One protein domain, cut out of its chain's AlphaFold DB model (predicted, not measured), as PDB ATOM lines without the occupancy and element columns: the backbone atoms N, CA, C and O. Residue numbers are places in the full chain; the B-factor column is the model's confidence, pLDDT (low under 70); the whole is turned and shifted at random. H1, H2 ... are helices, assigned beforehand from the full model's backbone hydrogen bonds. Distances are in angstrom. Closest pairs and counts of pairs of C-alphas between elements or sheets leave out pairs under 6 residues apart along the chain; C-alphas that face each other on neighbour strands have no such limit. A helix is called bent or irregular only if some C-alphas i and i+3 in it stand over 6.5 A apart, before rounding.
ATOM      1  N   ILE A   2      -1.614 -33.796  30.639       83.88
ATOM      2  CA  ILE A   2      -2.809 -34.171  29.845       83.88
ATOM      3  C   ILE A   2      -2.710 -33.706  28.382       83.88
ATOM      4  O   ILE A   2      -2.977 -34.481  27.473       83.88
ATOM      5  N   PHE A   3      -2.242 -32.477  28.147       85.88
ATOM      6  CA  PHE A   3      -2.035 -31.962  26.791       85.88
ATOM      7  C   PHE A   3      -1.043 -32.800  25.968       85.88
ATOM      8  O   PHE A   3      -1.306 -33.060  24.801       85.88
ATOM      9  N   ILE A   4       0.052 -33.278  26.576       87.94
ATOM     10  CA  ILE A   4       1.017 -34.161  25.903       87.94
ATOM     11  C   ILE A   4       0.339 -35.470  25.519       87.94
ATOM     12  O   ILE A   4       0.485 -35.892  24.386       87.94
ATOM     13  N   VAL A   5      -0.453 -36.065  26.415       87.81
ATOM     14  CA  VAL A   5      -1.189 -37.306  26.123       87.81
ATOM     15  C   VAL A   5      -2.152 -37.116  24.949       87.81
ATOM     16  O   VAL A   5      -2.153 -37.923  24.024       87.81
ATOM     17  N   ILE A   6      -2.941 -36.036  24.956       89.62
ATOM     18  CA  ILE A   6      -3.864 -35.717  23.857       89.62
ATOM     19  C   ILE A   6      -3.088 -35.534  22.549       89.62
ATOM     20  O   ILE A   6      -3.473 -36.092  21.524       89.62
ATOM     21  N   LEU A   7      -1.978 -34.796  22.585       90.81
ATOM     22  CA  LEU A   7      -1.179 -34.524  21.397       90.81
ATOM     23  C   LEU A   7      -0.489 -35.790  20.870       90.81
ATOM     24  O   LEU A   7      -0.522 -36.025  19.667       90.81
ATOM     25  N   SER A   8       0.026 -36.659  21.748       91.00
ATOM     26  CA  SER A   8       0.558 -37.977  21.382       91.00
ATOM     27  C   SER A   8      -0.496 -38.829  20.675       91.00
ATOM     28  O   SER A   8      -0.188 -39.458  19.670       91.00
ATOM     29  N   LEU A   9      -1.744 -38.841  21.160       91.88
ATOM     30  CA  LEU A   9      -2.834 -39.594  20.526       91.88
ATOM     31  C   LEU A   9      -3.187 -39.043  19.138       91.88
ATOM     32  O   LEU A   9      -3.361 -39.823  18.200       91.88
ATOM     33  N   ILE A  10      -3.263 -37.716  18.995       92.75
ATOM     34  CA  ILE A  10      -3.519 -37.060  17.705       92.75
ATOM     35  C   ILE A  10      -2.393 -37.371  16.715       92.75
ATOM     36  O   ILE A  10      -2.669 -37.740  15.575       92.75
ATOM     37  N   LEU A  11      -1.134 -37.267  17.144       91.38
ATOM     38  CA  LEU A  11       0.018 -37.564  16.295       91.38
ATOM     39  C   LEU A  11       0.041 -39.038  15.888       91.38
ATOM     40  O   LEU A  11       0.140 -39.326  14.701       91.38
ATOM     41  N   ILE A  12      -0.167 -39.977  16.820       92.31
ATOM     42  CA  ILE A  12      -0.281 -41.410  16.488       92.31
ATOM     43  C   ILE A  12      -1.346 -41.627  15.412       92.31
ATOM     44  O   ILE A  12      -1.090 -42.320  14.428       92.31
ATOM     45  N   TRP A  13      -2.523 -41.019  15.565       92.56
ATOM     46  CA  TRP A  13      -3.588 -41.120  14.571       92.56
ATOM     47  C   TRP A  13      -3.147 -40.604  13.191       92.56
ATOM     48  O   TRP A  13      -3.363 -41.279  12.180       92.56
ATOM     49  N   LEU A  14      -2.493 -39.441  13.143       90.44
ATOM     50  CA  LEU A  14      -1.978 -38.851  11.905       90.44
ATOM     51  C   LEU A  14      -0.915 -39.737  11.239       90.44
ATOM     52  O   LEU A  14      -1.040 -40.032  10.048       90.44
ATOM     53  N   HIS A  15       0.081 -40.221  11.987       90.94
ATOM     54  CA  HIS A  15       1.145 -41.068  11.436       90.94
ATOM     55  C   HIS A  15       0.619 -42.437  10.994       90.94
ATOM     56  O   HIS A  15       1.012 -42.924   9.937       90.94
ATOM     57  N   VAL A  16      -0.331 -43.037  11.721       89.94
ATOM     58  CA  VAL A  16      -0.994 -44.284  11.295       89.94
ATOM     59  C   VAL A  16      -1.789 -44.067  10.005       89.94
ATOM     60  O   VAL A  16      -1.734 -44.899   9.097       89.94
ATOM     61  N   SER A  17      -2.496 -42.939   9.883       86.50
ATOM     62  CA  SER A  17      -3.210 -42.585   8.652       86.50
ATOM     63  C   SER A  17      -2.249 -42.384   7.475       86.50
ATOM     64  O   SER A  17      -2.500 -42.893   6.381       86.50
ATOM     65  N   SER A  18      -1.128 -41.693   7.705       84.75
ATOM     66  CA  SER A  18      -0.061 -41.498   6.717       84.75
ATOM     67  C   SER A  18       0.544 -42.832   6.271       84.75
ATOM     68  O   SER A  18       0.616 -43.122   5.077       84.75
ATOM     69  N   LEU A  19       0.872 -43.713   7.220       86.12
ATOM     70  CA  LEU A  19       1.425 -45.037   6.943       86.12
ATOM     71  C   LEU A  19       0.457 -45.894   6.119       86.12
ATOM     72  O   LEU A  19       0.854 -46.530   5.143       86.12
ATOM     73  N   ARG A  20      -0.836 -45.871   6.465       85.25
ATOM     74  CA  ARG A  20      -1.884 -46.560   5.703       85.25
ATOM     75  C   ARG A  20      -1.967 -46.039   4.270       85.25
ATOM     76  O   ARG A  20      -2.133 -46.839   3.350       85.25
ATOM     77  N   PHE A  21      -1.864 -44.725   4.079       80.06
ATOM     78  CA  PHE A  21      -1.843 -44.118   2.750       80.06
ATOM     79  C   PHE A  21      -0.624 -44.579   1.948       80.06
ATOM     80  O   PHE A  21      -0.791 -45.052   0.826       80.06
ATOM     81  N   ILE A  22       0.570 -44.538   2.545       80.94
ATOM     82  CA  ILE A  22       1.818 -44.994   1.921       80.94
ATOM     83  C   ILE A  22       1.696 -46.456   1.472       80.94
ATOM     84  O   ILE A  22       1.912 -46.762   0.299       80.94
ATOM     85  N   ILE A  23       1.262 -47.350   2.364       80.12
ATOM     86  CA  ILE A  23       1.060 -48.770   2.043       80.12
ATOM     87  C   ILE A  23       0.063 -48.918   0.889       80.12
ATOM     88  O   ILE A  23       0.357 -49.589  -0.098       80.12
ATOM     89  N   LYS A  24      -1.094 -48.245   0.966       78.69
ATOM     90  CA  LYS A  24      -2.127 -48.333  -0.073       78.69
ATOM     91  C   LYS A  24      -1.626 -47.821  -1.425       78.69
ATOM     92  O   LYS A  24      -1.920 -48.454  -2.432       78.69
ATOM     93  N   SER A  25      -0.860 -46.730  -1.443       70.56
ATOM     94  CA  SER A  25      -0.281 -46.156  -2.664       70.56
ATOM     95  C   SER A  25       0.804 -47.030  -3.298       70.56
ATOM     96  O   SER A  25       0.982 -46.992  -4.510       70.56
ATOM     97  N   ASN A  26       1.505 -47.843  -2.500       68.00
ATOM     98  CA  ASN A  26       2.559 -48.731  -2.984       68.00
ATOM     99  C   ASN A  26       1.997 -50.072  -3.494       68.00
ATOM    100  O   ASN A  26       2.562 -50.685  -4.393       68.00
ATOM    101  N   THR A  27       0.881 -50.540  -2.923       63.47
ATOM    102  CA  THR A  27       0.235 -51.804  -3.322       63.47
ATOM    103  C   THR A  27      -0.806 -51.623  -4.430       63.47
ATOM    104  O   THR A  27      -0.972 -52.520  -5.249       63.47
ATOM    105  N   ASN A  28      -1.493 -50.477  -4.483       58.31
ATOM    106  CA  ASN A  28      -2.533 -50.191  -5.471       58.31
ATOM    107  C   ASN A  28      -2.197 -48.903  -6.236       58.31
ATOM    108  O   ASN A  28      -2.366 -47.802  -5.708       58.31
ATOM    109  N   ALA A  29      -1.790 -49.046  -7.503       61.28
ATOM    110  CA  ALA A  29      -1.597 -47.927  -8.437       61.28
ATOM    111  C   ALA A  29      -2.857 -47.042  -8.590       61.28
ATOM    112  O   ALA A  29      -2.753 -45.874  -8.958       61.28
ATOM    113  N   ASP A  30      -4.022 -47.580  -8.215       63.56
ATOM    114  CA  ASP A  30      -5.345 -46.962  -8.300       63.56
ATOM    115  C   ASP A  30      -5.448 -45.597  -7.601       63.56
ATOM    116  O   ASP A  30      -6.059 -44.692  -8.144       63.56
ATOM    117  N   VAL A  31      -4.827 -45.384  -6.431       66.50
ATOM    118  CA  VAL A  31      -4.991 -44.107  -5.689       66.50
ATOM    119  C   VAL A  31      -4.284 -42.949  -6.394       66.50
ATOM    120  O   VAL A  31      -4.774 -41.820  -6.426       66.50
ATOM    121  N   ILE A  32      -3.113 -43.231  -6.961       70.81
ATOM    122  CA  ILE A  32      -2.340 -42.250  -7.719       70.81
ATOM    123  C   ILE A  32      -2.991 -42.029  -9.090       70.81
ATOM    124  O   ILE A  32      -3.044 -40.896  -9.565       70.81
ATOM    125  N   GLU A  33      -3.517 -43.088  -9.708       71.06
ATOM    126  CA  GLU A  33      -4.220 -43.012 -10.988       71.06
ATOM    127  C   GLU A  33      -5.564 -42.272 -10.872       71.06
ATOM    128  O   GLU A  33      -5.905 -41.467 -11.735       71.06
ATOM    129  N   GLU A  34      -6.304 -42.468  -9.782       71.06
ATOM    130  CA  GLU A  34      -7.552 -41.765  -9.478       71.06
ATOM    131  C   GLU A  34      -7.302 -40.274  -9.209       71.06
ATOM    132  O   GLU A  34      -8.027 -39.426  -9.735       71.06
ATOM    133  N   ALA A  35      -6.221 -39.934  -8.495       71.62
ATOM    134  CA  ALA A  35      -5.771 -38.549  -8.345       71.62
ATOM    135  C   ALA A  35      -5.393 -37.920  -9.697       71.62
ATOM    136  O   ALA A  35      -5.759 -36.779  -9.970       71.62
ATOM    137  N   GLU A  36      -4.723 -38.673 -10.575       75.62
ATOM    138  CA  GLU A  36      -4.375 -38.220 -11.925       75.62
ATOM    139  C   GLU A  36      -5.618 -38.048 -12.823       75.62
ATOM    140  O   GLU A  36      -5.683 -37.120 -13.630       75.62
ATOM    141  N   ARG A  37      -6.643 -38.901 -12.669       77.00
ATOM    142  CA  ARG A  37      -7.940 -38.761 -13.359       77.00
ATOM    143  C   ARG A  37      -8.707 -37.532 -12.882       77.00
ATOM    144  O   ARG A  37      -9.235 -36.797 -13.711       77.00
ATOM    145  N   LEU A  38      -8.751 -37.290 -11.572       72.62
ATOM    146  CA  LEU A  38      -9.358 -36.089 -10.989       72.62
ATOM    147  C   LEU A  38      -8.644 -34.818 -11.467       72.62
ATOM    148  O   LEU A  38      -9.308 -33.848 -11.815       72.62
ATOM    149  N   GLU A  39      -7.314 -34.850 -11.562       69.31
ATOM    150  CA  GLU A  39      -6.503 -33.729 -12.051       69.31
ATOM    151  C   GLU A  39      -6.746 -33.424 -13.543       69.31
ATOM    152  O   GLU A  39      -6.772 -32.258 -13.937       69.31
ATOM    153  N   LYS A  40      -6.982 -34.447 -14.377       74.56
ATOM    154  CA  LYS A  40      -7.292 -34.286 -15.815       74.56
ATOM    155  C   LYS A  40      -8.671 -33.682 -16.090       74.56
ATOM    156  O   LYS A  40      -8.871 -33.132 -17.166       74.56
ATOM    157  N   ASN A  41      -9.598 -33.768 -15.138       74.31
ATOM    158  CA  ASN A  41     -10.934 -33.181 -15.260       74.31
ATOM    159  C   ASN A  41     -10.984 -31.698 -14.846       74.31
ATOM    160  O   ASN A  41     -12.037 -31.074 -14.971       74.31
ATOM    161  N   LEU A  68       4.854 -27.503  12.531       91.62
ATOM    162  CA  LEU A  68       5.187 -26.681  13.700       91.62
ATOM    163  C   LEU A  68       4.662 -27.290  15.003       91.62
ATOM    164  O   LEU A  68       5.368 -27.277  16.010       91.62
ATOM    165  N   VAL A  69       3.441 -27.831  14.986       93.06
ATOM    166  CA  VAL A  69       2.856 -28.540  16.133       93.06
ATOM    167  C   VAL A  69       3.696 -29.760  16.494       93.06
ATOM    168  O   VAL A  69       3.956 -29.993  17.671       93.06
ATOM    169  N   GLU A  70       4.161 -30.507  15.498       91.88
ATOM    170  CA  GLU A  70       4.989 -31.692  15.687       91.88
ATOM    171  C   GLU A  70       6.371 -31.349  16.272       91.88
ATOM    172  O   GLU A  70       6.779 -31.914  17.289       91.88
ATOM    173  N   ILE A  71       7.052 -30.335  15.725       93.44
ATOM    174  CA  ILE A  71       8.310 -29.824  16.295       93.44
ATOM    175  C   ILE A  71       8.085 -29.348  17.736       93.44
ATOM    176  O   ILE A  71       8.848 -29.698  18.640       93.44
ATOM    177  N   GLY A  72       7.021 -28.575  17.971       92.88
ATOM    178  CA  GLY A  72       6.658 -28.089  19.298       92.88
ATOM    179  C   GLY A  72       6.391 -29.226  20.286       92.88
ATOM    180  O   GLY A  72       6.817 -29.150  21.438       92.88
ATOM    181  N   TYR A  73       5.750 -30.305  19.833       93.94
ATOM    182  CA  TYR A  73       5.521 -31.511  20.623       93.94
ATOM    183  C   TYR A  73       6.833 -32.185  21.032       93.94
ATOM    184  O   TYR A  73       7.020 -32.465  22.218       93.94
ATOM    185  N   PHE A  74       7.761 -32.404  20.098       93.81
ATOM    186  CA  PHE A  74       9.057 -33.017  20.408       93.81
ATOM    187  C   PHE A  74       9.862 -32.168  21.393       93.81
ATOM    188  O   PHE A  74      10.375 -32.682  22.389       93.81
ATOM    189  N   VAL A  75       9.896 -30.850  21.186       93.38
ATOM    190  CA  VAL A  75      10.546 -29.917  22.112       93.38
ATOM    191  C   VAL A  75       9.894 -29.979  23.499       93.38
ATOM    192  O   VAL A  75      10.593 -30.084  24.507       93.38
ATOM    193  N   ALA A  76       8.561 -29.989  23.576       91.56
ATOM    194  CA  ALA A  76       7.840 -30.096  24.843       91.56
ATOM    195  C   ALA A  76       8.128 -31.418  25.579       91.56
ATOM    196  O   ALA A  76       8.264 -31.418  26.803       91.56
ATOM    197  N   CYS A  77       8.269 -32.532  24.854       91.88
ATOM    198  CA  CYS A  77       8.613 -33.826  25.444       91.88
ATOM    199  C   CYS A  77       9.984 -33.796  26.128       91.88
ATOM    200  O   CYS A  77      10.127 -34.318  27.237       91.88
ATOM    201  N   VAL A  78      10.973 -33.141  25.510       92.94
ATOM    202  CA  VAL A  78      12.306 -32.953  26.100       92.94
ATOM    203  C   VAL A  78      12.227 -32.180  27.412       92.94
ATOM    204  O   VAL A  78      12.752 -32.648  28.421       92.94
ATOM    205  N   TYR A  79      11.526 -31.044  27.421       90.38
ATOM    206  CA  TYR A  79      11.407 -30.211  28.618       90.38
ATOM    207  C   TYR A  79      10.664 -30.898  29.768       90.38
ATOM    208  O   TYR A  79      11.014 -30.684  30.925       90.38
ATOM    209  N   VAL A  80       9.643 -31.710  29.474       89.19
ATOM    210  CA  VAL A  80       8.800 -32.317  30.517       89.19
ATOM    211  C   VAL A  80       9.413 -33.577  31.120       89.19
ATOM    212  O   VAL A  80       9.334 -33.756  32.332       89.19
ATOM    213  N   PHE A  81      10.008 -34.454  30.311       88.00
ATOM    214  CA  PHE A  81      10.472 -35.757  30.800       88.00
ATOM    215  C   PHE A  81      11.985 -35.850  31.004       88.00
ATOM    216  O   PHE A  81      12.432 -36.741  31.722       88.00
ATOM    217  N   ASN A  82      12.767 -34.971  30.365       83.69
ATOM    218  CA  ASN A  82      14.221 -34.834  30.520       83.69
ATOM    219  C   ASN A  82      15.014 -36.165  30.570       83.69
ATOM    220  O   ASN A  82      15.977 -36.319  31.321       83.69
ATOM    221  N   GLY A  83      14.585 -37.165  29.793       87.19
ATOM    222  CA  GLY A  83      15.224 -38.478  29.712       87.19
ATOM    223  C   GLY A  83      16.085 -38.603  28.459       87.19
ATOM    224  O   GLY A  83      15.684 -38.142  27.394       87.19
ATOM    225  N   LEU A  84      17.230 -39.287  28.549       90.56
ATOM    226  CA  LEU A  84      18.183 -39.425  27.434       90.56
ATOM    227  C   LEU A  84      17.533 -39.985  26.155       90.56
ATOM    228  O   LEU A  84      17.761 -39.459  25.069       90.56
ATOM    229  N   ILE A  85      16.665 -40.994  26.285       91.38
ATOM    230  CA  ILE A  85      15.914 -41.576  25.158       91.38
ATOM    231  C   ILE A  85      14.980 -40.540  24.516       91.38
ATOM    232  O   ILE A  85      14.879 -40.469  23.295       91.38
ATOM    233  N   ILE A  86      14.327 -39.706  25.331       92.25
ATOM    234  CA  ILE A  86      13.390 -38.674  24.867       92.25
ATOM    235  C   ILE A  86      14.146 -37.547  24.182       92.25
ATOM    236  O   ILE A  86      13.704 -37.086  23.137       92.25
ATOM    237  N   ILE A  87      15.297 -37.146  24.720       93.50
ATOM    238  CA  ILE A  87      16.167 -36.133  24.118       93.50
ATOM    239  C   ILE A  87      16.643 -36.594  22.742       93.50
ATOM    240  O   ILE A  87      16.466 -35.867  21.763       93.50
ATOM    241  N   LEU A  88      17.199 -37.805  22.645       94.31
ATOM    242  CA  LEU A  88      17.696 -38.337  21.377       94.31
ATOM    243  C   LEU A  88      16.563 -38.534  20.368       94.31
ATOM    244  O   LEU A  88      16.663 -38.045  19.245       94.31
ATOM    245  N   GLY A  89      15.475 -39.192  20.774       91.69
ATOM    246  CA  GLY A  89      14.332 -39.447  19.900       91.69
ATOM    247  C   GLY A  89      13.694 -38.153  19.396       91.69
ATOM    248  O   GLY A  89      13.548 -37.977  18.191       91.69
ATOM    249  N   SER A  90      13.431 -37.198  20.292       93.81
ATOM    250  CA  SER A  90      12.882 -35.886  19.922       93.81
ATOM    251  C   SER A  90      13.814 -35.112  18.993       93.81
ATOM    252  O   SER A  90      13.334 -34.461  18.076       93.81
ATOM    253  N   SER A  91      15.135 -35.188  19.193       93.62
ATOM    254  CA  SER A  91      16.100 -34.485  18.333       93.62
ATOM    255  C   SER A  91      16.141 -35.067  16.923       93.62
ATOM    256  O   SER A  91      16.159 -34.316  15.949       93.62
ATOM    257  N   ILE A  92      16.128 -36.400  16.804       93.69
ATOM    258  CA  ILE A  92      16.115 -37.092  15.509       93.69
ATOM    259  C   ILE A  92      14.817 -36.782  14.760       93.69
ATOM    260  O   ILE A  92      14.862 -36.402  13.590       93.69
ATOM    261  N   LEU A  93      13.674 -36.906  15.439       94.19
ATOM    262  CA  LEU A  93      12.366 -36.697  14.829       94.19
ATOM    263  C   LEU A  93      12.137 -35.227  14.468       94.19
ATOM    264  O   LEU A  93      11.812 -34.938  13.324       94.19
ATOM    265  N   ALA A  94      12.443 -34.283  15.363       94.06
ATOM    266  CA  ALA A  94      12.366 -32.858  15.038       94.06
ATOM    267  C   ALA A  94      13.303 -32.483  13.878       94.06
ATOM    268  O   ALA A  94      12.914 -31.723  12.993       94.06
ATOM    269  N   GLY A  95      14.519 -33.041  13.846       92.75
ATOM    270  CA  GLY A  95      15.448 -32.859  12.731       92.75
ATOM    271  C   GLY A  95      14.872 -33.355  11.402       92.75
ATOM    272  O   GLY A  95      15.006 -32.678  10.382       92.75
ATOM    273  N   TYR A  96      14.172 -34.489  11.414       91.38
ATOM    274  CA  TYR A  96      13.484 -35.013  10.239       91.38
ATOM    275  C   TYR A  96      12.281 -34.168   9.817       91.38
ATOM    276  O   TYR A  96      12.154 -33.865   8.630       91.38
ATOM    277  N   THR A  97      11.441 -33.723  10.753       90.94
ATOM    278  CA  THR A  97      10.317 -32.823  10.454       90.94
ATOM    279  C   THR A  97      10.820 -31.522   9.823       90.94
ATOM    280  O   THR A  97      10.285 -31.074   8.808       90.94
ATOM    281  N   ILE A  98      11.915 -30.953  10.345       92.00
ATOM    282  CA  ILE A  98      12.574 -29.772   9.765       92.00
ATOM    283  C   ILE A  98      13.109 -30.078   8.363       92.00
ATOM    284  O   ILE A  98      12.859 -29.311   7.433       92.00
ATOM    285  N   TYR A  99      13.811 -31.199   8.179       90.31
ATOM    286  CA  TYR A  99      14.301 -31.629   6.868       90.31
ATOM    287  C   TYR A  99      13.158 -31.755   5.848       90.31
ATOM    288  O   TYR A  99      13.250 -31.218   4.741       90.31
ATOM    289  N   SER A 100      12.062 -32.413   6.231       85.31
ATOM    290  CA  SER A 100      10.884 -32.608   5.387       85.31
ATOM    291  C   SER A 100      10.227 -31.275   5.026       85.31
ATOM    292  O   SER A 100       9.882 -31.058   3.863       85.31
ATOM    293  N   ALA A 101      10.129 -30.346   5.982       86.50
ATOM    294  CA  ALA A 101       9.614 -29.001   5.747       86.50
ATOM    295  C   ALA A 101      10.504 -28.204   4.777       86.50
ATOM    296  O   ALA A 101       9.995 -27.619   3.822       86.50
ATOM    297  N   ILE A 102      11.830 -28.230   4.958       86.88
ATOM    298  CA  ILE A 102      12.783 -27.557   4.059       86.88
ATOM    299  C   ILE A 102      12.692 -28.135   2.648       86.88
ATOM    300  O   ILE A 102      12.670 -27.382   1.677       86.88
ATOM    301  N   LYS A 103      12.599 -29.462   2.521       84.25
ATOM    302  CA  LYS A 103      12.459 -30.133   1.225       84.25
ATOM    303  C   LYS A 103      11.115 -29.840   0.558       84.25
ATOM    304  O   LYS A 103      11.031 -29.801  -0.668       84.25
ATOM    305  N   PHE A 104      10.070 -29.601   1.343       81.75
ATOM    306  CA  PHE A 104       8.753 -29.255   0.828       81.75
ATOM    307  C   PHE A 104       8.712 -27.856   0.202       81.75
ATOM    308  O   PHE A 104       8.036 -27.687  -0.808       81.75
ATOM    309  N   ILE A 105       9.476 -26.883   0.718       81.56
ATOM    310  CA  ILE A 105       9.516 -25.500   0.199       81.56
ATOM    311  C   ILE A 105       9.735 -25.426  -1.327       81.56
ATOM    312  O   ILE A 105       8.890 -24.844  -2.011       81.56
ATOM    313  N   PRO A 106      10.807 -26.006  -1.906       77.81
ATOM    314  CA  PRO A 106      11.022 -25.971  -3.353       77.81
ATOM    315  C   PRO A 106       9.976 -26.794  -4.123       77.81
ATOM    316  O   PRO A 106       9.631 -26.455  -5.255       77.81
ATOM    317  N   SER A 107       9.424 -27.840  -3.504       78.06
ATOM    318  CA  SER A 107       8.399 -28.700  -4.099       78.06
ATOM    319  C   SER A 107       6.976 -28.142  -3.989       78.06
ATOM    320  O   SER A 107       6.084 -28.675  -4.648       78.06
ATOM    321  N   MET A 108       6.743 -27.050  -3.247       76.88
ATOM    322  CA  MET A 108       5.423 -26.411  -3.133       76.88
ATOM    323  C   MET A 108       4.861 -26.062  -4.509       76.88
ATOM    324  O   MET A 108       3.683 -26.288  -4.779       76.88
ATOM    325  N   LYS A 109       5.717 -25.572  -5.420       72.38
ATOM    326  CA  LYS A 109       5.266 -25.212  -6.766       72.38
ATOM    327  C   LYS A 109       4.725 -26.421  -7.535       72.38
ATOM    328  O   LYS A 109       3.753 -26.306  -8.276       72.38
ATOM    329  N   LYS A 110       5.354 -27.580  -7.336       74.69
ATOM    330  CA  LYS A 110       4.956 -28.850  -7.941       74.69
ATOM    331  C   LYS A 110       3.699 -29.417  -7.283       74.69
ATOM    332  O   LYS A 110       2.810 -29.847  -8.001       74.69
ATOM    333  N   PHE A 111       3.592 -29.331  -5.957       78.25
ATOM    334  CA  PHE A 111       2.400 -29.738  -5.206       78.25
ATOM    335  C   PHE A 111       1.127 -29.041  -5.703       78.25
ATOM    336  O   PHE A 111       0.101 -29.691  -5.850       78.25
ATOM    337  N   TYR A 112       1.202 -27.746  -6.023       72.94
ATOM    338  CA  TYR A 112       0.054 -27.005  -6.552       72.94
ATOM    339  C   TYR A 112      -0.259 -27.296  -8.014       72.94
ATOM    340  O   TYR A 112      -1.419 -27.479  -8.367       72.94
ATOM    341  N   ASN A 113       0.766 -27.303  -8.868       70.06
ATOM    342  CA  ASN A 113       0.558 -27.442 -10.308       70.06
ATOM    343  C   ASN A 113       0.218 -28.872 -10.721       70.06
ATOM    344  O   ASN A 113      -0.528 -29.061 -11.677       70.06
ATOM    345  N   LYS A 114       0.827 -29.853 -10.048       76.31
ATOM    346  CA  LYS A 114       0.722 -31.284 -10.343       76.31
ATOM    347  C   LYS A 114       0.811 -32.101  -9.046       76.31
ATOM    348  O   LYS A 114       1.845 -32.732  -8.781       76.31
ATOM    349  N   PRO A 115      -0.240 -32.083  -8.202       72.12
ATOM    350  CA  PRO A 115      -0.254 -32.794  -6.924       72.12
ATOM    351  C   PRO A 115      -0.019 -34.298  -7.094       72.12
ATOM    352  O   PRO A 115       0.683 -34.888  -6.275       72.12
ATOM    353  N   SER A 116      -0.525 -34.914  -8.169       74.12
ATOM    354  CA  SER A 116      -0.282 -36.335  -8.459       74.12
ATOM    355  C   SER A 116       1.203 -36.642  -8.685       74.12
ATOM    356  O   SER A 116       1.708 -37.660  -8.211       74.12
ATOM    357  N   GLU A 117       1.933 -35.746  -9.350       77.06
ATOM    358  CA  GLU A 117       3.362 -35.901  -9.620       77.06
ATOM    359  C   GLU A 117       4.199 -35.702  -8.349       77.06
ATOM    360  O   GLU A 117       5.143 -36.453  -8.106       77.06
ATOM    361  N   TYR A 118       3.817 -34.746  -7.496       76.88
ATOM    362  CA  TYR A 118       4.419 -34.585  -6.169       76.88
ATOM    363  C   TYR A 118       4.188 -35.818  -5.281       76.88
ATOM    364  O   TYR A 118       5.113 -36.293  -4.620       76.88
ATOM    365  N   LEU A 119       2.966 -36.365  -5.279       73.94
ATOM    366  CA  LEU A 119       2.649 -37.580  -4.533       73.94
ATOM    367  C   LEU A 119       3.461 -38.770  -5.052       73.94
ATOM    368  O   LEU A 119       4.065 -39.453  -4.234       73.94
ATOM    369  N   LYS A 120       3.581 -38.955  -6.377       75.81
ATOM    370  CA  LYS A 120       4.442 -39.993  -6.977       75.81
ATOM    371  C   LYS A 120       5.885 -39.893  -6.486       75.81
ATOM    372  O   LYS A 120       6.465 -40.908  -6.116       75.81
ATOM    373  N   GLU A 121       6.471 -38.698  -6.444       76.06
ATOM    374  CA  GLU A 121       7.844 -38.515  -5.944       76.06
ATOM    375  C   GLU A 121       7.987 -38.864  -4.459       76.06
ATOM    376  O   GLU A 121       9.002 -39.424  -4.049       76.06
ATOM    377  N   ARG A 122       6.971 -38.558  -3.648       72.94
ATOM    378  CA  ARG A 122       6.961 -38.878  -2.215       72.94
ATOM    379  C   ARG A 122       6.691 -40.356  -1.929       72.94
ATOM    380  O   ARG A 122       7.168 -40.866  -0.921       72.94
ATOM    381  N   THR A 123       5.954 -41.046  -2.798       69.62
ATOM    382  CA  THR A 123       5.569 -42.455  -2.621       69.62
ATOM    383  C   THR A 123       6.448 -43.431  -3.404       69.62
ATOM    384  O   THR A 123       6.198 -44.634  -3.356       69.62
ATOM    385  N   THR A 124       7.489 -42.971  -4.106       71.62
ATOM    386  CA  THR A 124       8.405 -43.843  -4.866       71.62
ATOM    387  C   THR A 124       9.861 -43.720  -4.416       71.62
ATOM    388  O   THR A 124      10.293 -42.731  -3.826       71.62
ATOM    389  N   GLY A 125      10.640 -44.774  -4.677       77.94
ATOM    390  CA  GLY A 125      12.077 -44.802  -4.410       77.94
ATOM    391  C   GLY A 125      12.449 -44.718  -2.924       77.94
ATOM    392  O   GLY A 125      11.769 -45.261  -2.054       77.94
ATOM    393  N   LEU A 126      13.574 -44.053  -2.642       78.19
ATOM    394  CA  LEU A 126      14.175 -43.969  -1.305       78.19
ATOM    395  C   LEU A 126      13.339 -43.117  -0.333       78.19
ATOM    396  O   LEU A 126      13.306 -43.406   0.860       78.19
ATOM    397  N   GLU A 127      12.613 -42.120  -0.841       78.31
ATOM    398  CA  GLU A 127      11.723 -41.268  -0.039       78.31
ATOM    399  C   GLU A 127      10.564 -42.040   0.576       78.31
ATOM    400  O   GLU A 127      10.192 -41.767   1.715       78.31
ATOM    401  N   ASN A 128      10.034 -43.028  -0.143       80.69
ATOM    402  CA  ASN A 128       8.985 -43.895   0.372       80.69
ATOM    403  C   ASN A 128       9.484 -44.702   1.578       80.69
ATOM    404  O   ASN A 128       8.865 -44.710   2.639       80.69
ATOM    405  N   VAL A 129      10.657 -45.328   1.432       83.25
ATOM    406  CA  VAL A 129      11.287 -46.114   2.503       83.25
ATOM    407  C   VAL A 129      11.601 -45.226   3.705       83.25
ATOM    408  O   VAL A 129      11.291 -45.595   4.836       83.25
ATOM    409  N   LEU A 130      12.158 -44.035   3.468       86.12
ATOM    410  CA  LEU A 130      12.457 -43.079   4.529       86.12
ATOM    411  C   LEU A 130      11.178 -42.633   5.250       86.12
ATOM    412  O   LEU A 130      11.124 -42.696   6.473       86.12
ATOM    413  N   SER A 131      10.137 -42.248   4.512       84.62
ATOM    414  CA  SER A 131       8.858 -41.811   5.088       84.62
ATOM    415  C   SER A 131       8.182 -42.930   5.883       84.62
ATOM    416  O   SER A 131       7.649 -42.686   6.959       84.62
ATOM    417  N   PHE A 132       8.257 -44.171   5.398       87.19
ATOM    418  CA  PHE A 132       7.739 -45.346   6.096       87.19
ATOM    419  C   PHE A 132       8.468 -45.599   7.422       87.19
ATOM    420  O   PHE A 132       7.828 -45.806   8.457       87.19
ATOM    421  N   ILE A 133       9.805 -45.570   7.405       89.75
ATOM    422  CA  ILE A 133      10.628 -45.774   8.603       89.75
ATOM    423  C   ILE A 133      10.371 -44.656   9.613       89.75
ATOM    424  O   ILE A 133      10.133 -44.946  10.783       89.75
ATOM    425  N   MET A 134      10.374 -43.396   9.173       91.25
ATOM    426  CA  MET A 134      10.216 -42.255  10.075       91.25
ATOM    427  C   MET A 134       8.815 -42.195  10.679       91.25
ATOM    428  O   MET A 134       8.713 -42.109  11.896       91.25
ATOM    429  N   ALA A 135       7.757 -42.409   9.890       89.50
ATOM    430  CA  ALA A 135       6.399 -42.516  10.429       89.50
ATOM    431  C   ALA A 135       6.270 -43.660  11.452       89.50
ATOM    432  O   ALA A 135       5.598 -43.523  12.473       89.50
ATOM    433  N   SER A 136       6.947 -44.790  11.219       91.88
ATOM    434  CA  SER A 136       6.971 -45.903  12.178       91.88
ATOM    435  C   SER A 136       7.702 -45.530  13.473       91.88
ATOM    436  O   SER A 136       7.227 -45.846  14.565       91.88
ATOM    437  N   LEU A 137       8.837 -44.833  13.369       93.00
ATOM    438  CA  LEU A 137       9.587 -44.337  14.524       93.00
ATOM    439  C   LEU A 137       8.798 -43.283  15.306       93.00
ATOM    440  O   LEU A 137       8.805 -43.329  16.533       93.00
ATOM    441  N   GLU A 138       8.080 -42.390  14.628       92.00
ATOM    442  CA  GLU A 138       7.199 -41.388  15.242       92.00
ATOM    443  C   GLU A 138       6.079 -42.055  16.042       92.00
ATOM    444  O   GLU A 138       5.840 -41.676  17.190       92.00
ATOM    445  N   ILE A 139       5.450 -43.105  15.500       92.81
ATOM    446  CA  ILE A 139       4.437 -43.894  16.220       92.81
ATOM    447  C   ILE A 139       5.041 -44.524  17.480       92.81
ATOM    448  O   ILE A 139       4.495 -44.356  18.572       92.81
ATOM    449  N   ILE A 140       6.171 -45.226  17.350       94.25
ATOM    450  CA  ILE A 140       6.835 -45.890  18.484       94.25
ATOM    451  C   ILE A 140       7.222 -44.861  19.552       94.25
ATOM    452  O   ILE A 140       6.990 -45.078  20.744       94.25
ATOM    453  N   PHE A 141       7.771 -43.723  19.133       94.19
ATOM    454  CA  PHE A 141       8.178 -42.654  20.031       94.19
ATOM    455  C   PHE A 141       6.982 -42.022  20.746       94.19
ATOM    456  O   PHE A 141       7.021 -41.838  21.962       94.19
ATOM    457  N   CYS A 142       5.885 -41.753  20.036       93.00
ATOM    458  CA  CYS A 142       4.670 -41.216  20.642       93.00
ATOM    459  C   CYS A 142       4.036 -42.196  21.635       93.00
ATOM    460  O   CYS A 142       3.593 -41.767  22.697       93.00
ATOM    461  N   ILE A 143       4.042 -43.501  21.343       93.56
ATOM    462  CA  ILE A 143       3.596 -44.532  22.294       93.56
ATOM    463  C   ILE A 143       4.486 -44.525  23.541       93.56
ATOM    464  O   ILE A 143       3.975 -44.543  24.661       93.56
ATOM    465  N   TYR A 144       5.807 -44.454  23.370       93.06
ATOM    466  CA  TYR A 144       6.747 -44.392  24.486       93.06
ATOM    467  C   TYR A 144       6.507 -43.161  25.375       93.06
ATOM    468  O   TYR A 144       6.410 -43.289  26.598       93.06
ATOM    469  N   VAL A 145       6.348 -41.981  24.766       91.50
ATOM    470  CA  VAL A 145       6.011 -40.740  25.479       91.50
ATOM    471  C   VAL A 145       4.674 -40.873  26.202       91.50
ATOM    472  O   VAL A 145       4.566 -40.443  27.347       91.50
ATOM    473  N   LEU A 146       3.672 -41.500  25.584       91.44
ATOM    474  CA  LEU A 146       2.362 -41.707  26.193       91.44
ATOM    475  C   LEU A 146       2.450 -42.605  27.431       91.44
ATOM    476  O   LEU A 146       1.934 -42.238  28.485       91.44
ATOM    477  N   VAL A 147       3.161 -43.732  27.345       90.00
ATOM    478  CA  VAL A 147       3.410 -44.612  28.499       90.00
ATOM    479  C   VAL A 147       4.127 -43.841  29.606       90.00
ATOM    480  O   VAL A 147       3.701 -43.880  30.763       90.00
ATOM    481  N   ARG A 148       5.169 -43.079  29.257       88.50
ATOM    482  CA  ARG A 148       5.914 -42.271  30.225       88.50
ATOM    483  C   ARG A 148       5.034 -41.211  30.886       88.50
ATOM    484  O   ARG A 148       5.074 -41.053  32.103       88.50
ATOM    485  N   ALA A 149       4.196 -40.535  30.106       87.19
ATOM    486  CA  ALA A 149       3.243 -39.551  30.597       87.19
ATOM    487  C   ALA A 149       2.254 -40.167  31.590       87.19
ATOM    488  O   ALA A 149       1.988 -39.570  32.630       87.19
ATOM    489  N   VAL A 150       1.723 -41.358  31.312       85.06
ATOM    490  CA  VAL A 150       0.791 -42.051  32.218       85.06
ATOM    491  C   VAL A 150       1.483 -42.469  33.520       85.06
ATOM    492  O   VAL A 150       0.907 -42.301  34.595       85.06
ATOM    493  N   MET A 151       2.724 -42.956  33.445       83.88
ATOM    494  CA  MET A 151       3.507 -43.330  34.630       83.88
ATOM    495  C   MET A 151       3.817 -42.124  35.525       83.88
ATOM    496  O   MET A 151       3.565 -42.174  36.729       83.88
ATOM    497  N   ASP A 152       4.314 -41.031  34.942       79.81
ATOM    498  CA  ASP A 152       4.746 -39.848  35.696       79.81
ATOM    499  C   ASP A 152       3.553 -39.012  36.212       79.81
ATOM    500  O   ASP A 152       3.677 -38.312  37.214       79.81
ATOM    501  N   SER A 153       2.373 -39.103  35.582       71.44
ATOM    502  CA  SER A 153       1.172 -38.362  36.013       71.44
ATOM    503  C   SER A 153       0.427 -39.033  37.164       71.44
ATOM    504  O   SER A 153      -0.533 -38.464  37.679       71.44
ATOM    505  N   GLY A 154       0.834 -40.242  37.570       58.84
ATOM    506  CA  GLY A 154       0.135 -41.002  38.603       58.84
ATOM    507  C   GLY A 154      -1.295 -41.396  38.217       58.84
ATOM    508  O   GLY A 154      -2.047 -41.822  39.085       58.84
ATOM    509  N   LEU A 155      -1.680 -41.296  36.938       54.16
ATOM    510  CA  LEU A 155      -3.027 -41.635  36.454       54.16
ATOM    511  C   LEU A 155      -3.352 -43.125  36.679       54.16
ATOM    512  O   LEU A 155      -4.493 -43.487  36.934       54.16
ATOM    513  N   LEU A 156      -2.312 -43.966  36.702       52.22
ATOM    514  CA  LEU A 156      -2.346 -45.385  37.081       52.22
ATOM    515  C   LEU A 156      -2.607 -45.633  38.582       52.22
ATOM    516  O   LEU A 156      -2.860 -46.765  38.963       52.22
ATOM    517  N   LYS A 157      -2.515 -44.606  39.441       48.12
ATOM    518  CA  LYS A 157      -2.870 -44.683  40.872       48.12
ATOM    519  C   LYS A 157      -4.308 -44.224  41.162       48.12
ATOM    520  O   LYS A 157      -4.742 -44.338  42.302       48.12
ATOM    521  N   MET A 158      -5.011 -43.659  40.174       45.62
ATOM    522  CA  MET A 158      -6.417 -43.226  40.287       45.62
ATOM    523  C   MET A 158      -7.416 -44.194  39.627       45.62
ATOM    524  O   MET A 158      -8.619 -43.996  39.786       45.62
TER     525      MET A 158
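This is residues 2 to 41 and 68 to 158 of the 159 residues of an uncharacterized protein of Actinobacteria bacterium ADurb.Bin346 (UniProt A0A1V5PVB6). The long helix H4, with H3 folded back on its first part as a hairpin, crosses H6, which packs side by side with H1. The short helices H2 and H5 sit together at one end of this elongated body. The printed part has 131 residues with six named helices, H1 to H6 in order, and no named strand: all helix. It is only just loose, close to compact, with a radius of gyration of the C-alphas of 17.3 A, and spans 57 by 28 by 23 A.

H4, residues 84 to 113, touches H3, residues 68 to 81, with residues 86 to 98 alone; C-alphas Phe 74 and Ser 90 are closest, 4.8 A, and the hairpin's tilt is shallow, 4 degrees. H4 touches H6, residues 125 to 152, at a steep tilt of 42 degrees, closest at C-alphas Gly 89 and Phe 141, 6.9 A. H3, H4 and H6 form an up-and-down bundle, each running against the one before. H1, residues 2 to 27, touches H6 at a shallow tilt of 25 degrees, opposite ways, closest at C-alphas Ser 8 and Cys 142, 5.3 A. H1 and H4 are apart. Past a kink of 62 degrees near residue 106, H4 touches H5, residues 115 to 123, closest at C-alphas Phe 111 and Tyr 118, 5.3 A. H5 touches H2, residues 30 to 40, closest at C-alphas Ser 116 and Glu 36, 5.7 A. Each O i to N i+4 pair is within hydrogen-bond range in H1, H2, H3 and H5, against 22 of 26 in H4 and 23 of 24 in H6.

H4 is 43.3 A long, H6 41.1 A and H1 37.7 A. H1 begins at C-alpha 2 (-2.809, -34.171, 29.845); H6 ends at C-alpha 152 (4.746, -39.848, 35.696). H4 is irregular, but only just: C-alphas 106 and 109 are 6.7 A apart.

C-alphas Asn 41 and Lys 157 are farthest apart, 57.9 A. Residues 42 to 67 are not printed; C-alphas 41 and 68 are 33.8 A apart across the cut. The links printed whole are tight. Residues 26 to 31, 39, 123 and 154 to 158 have pLDDT under 70.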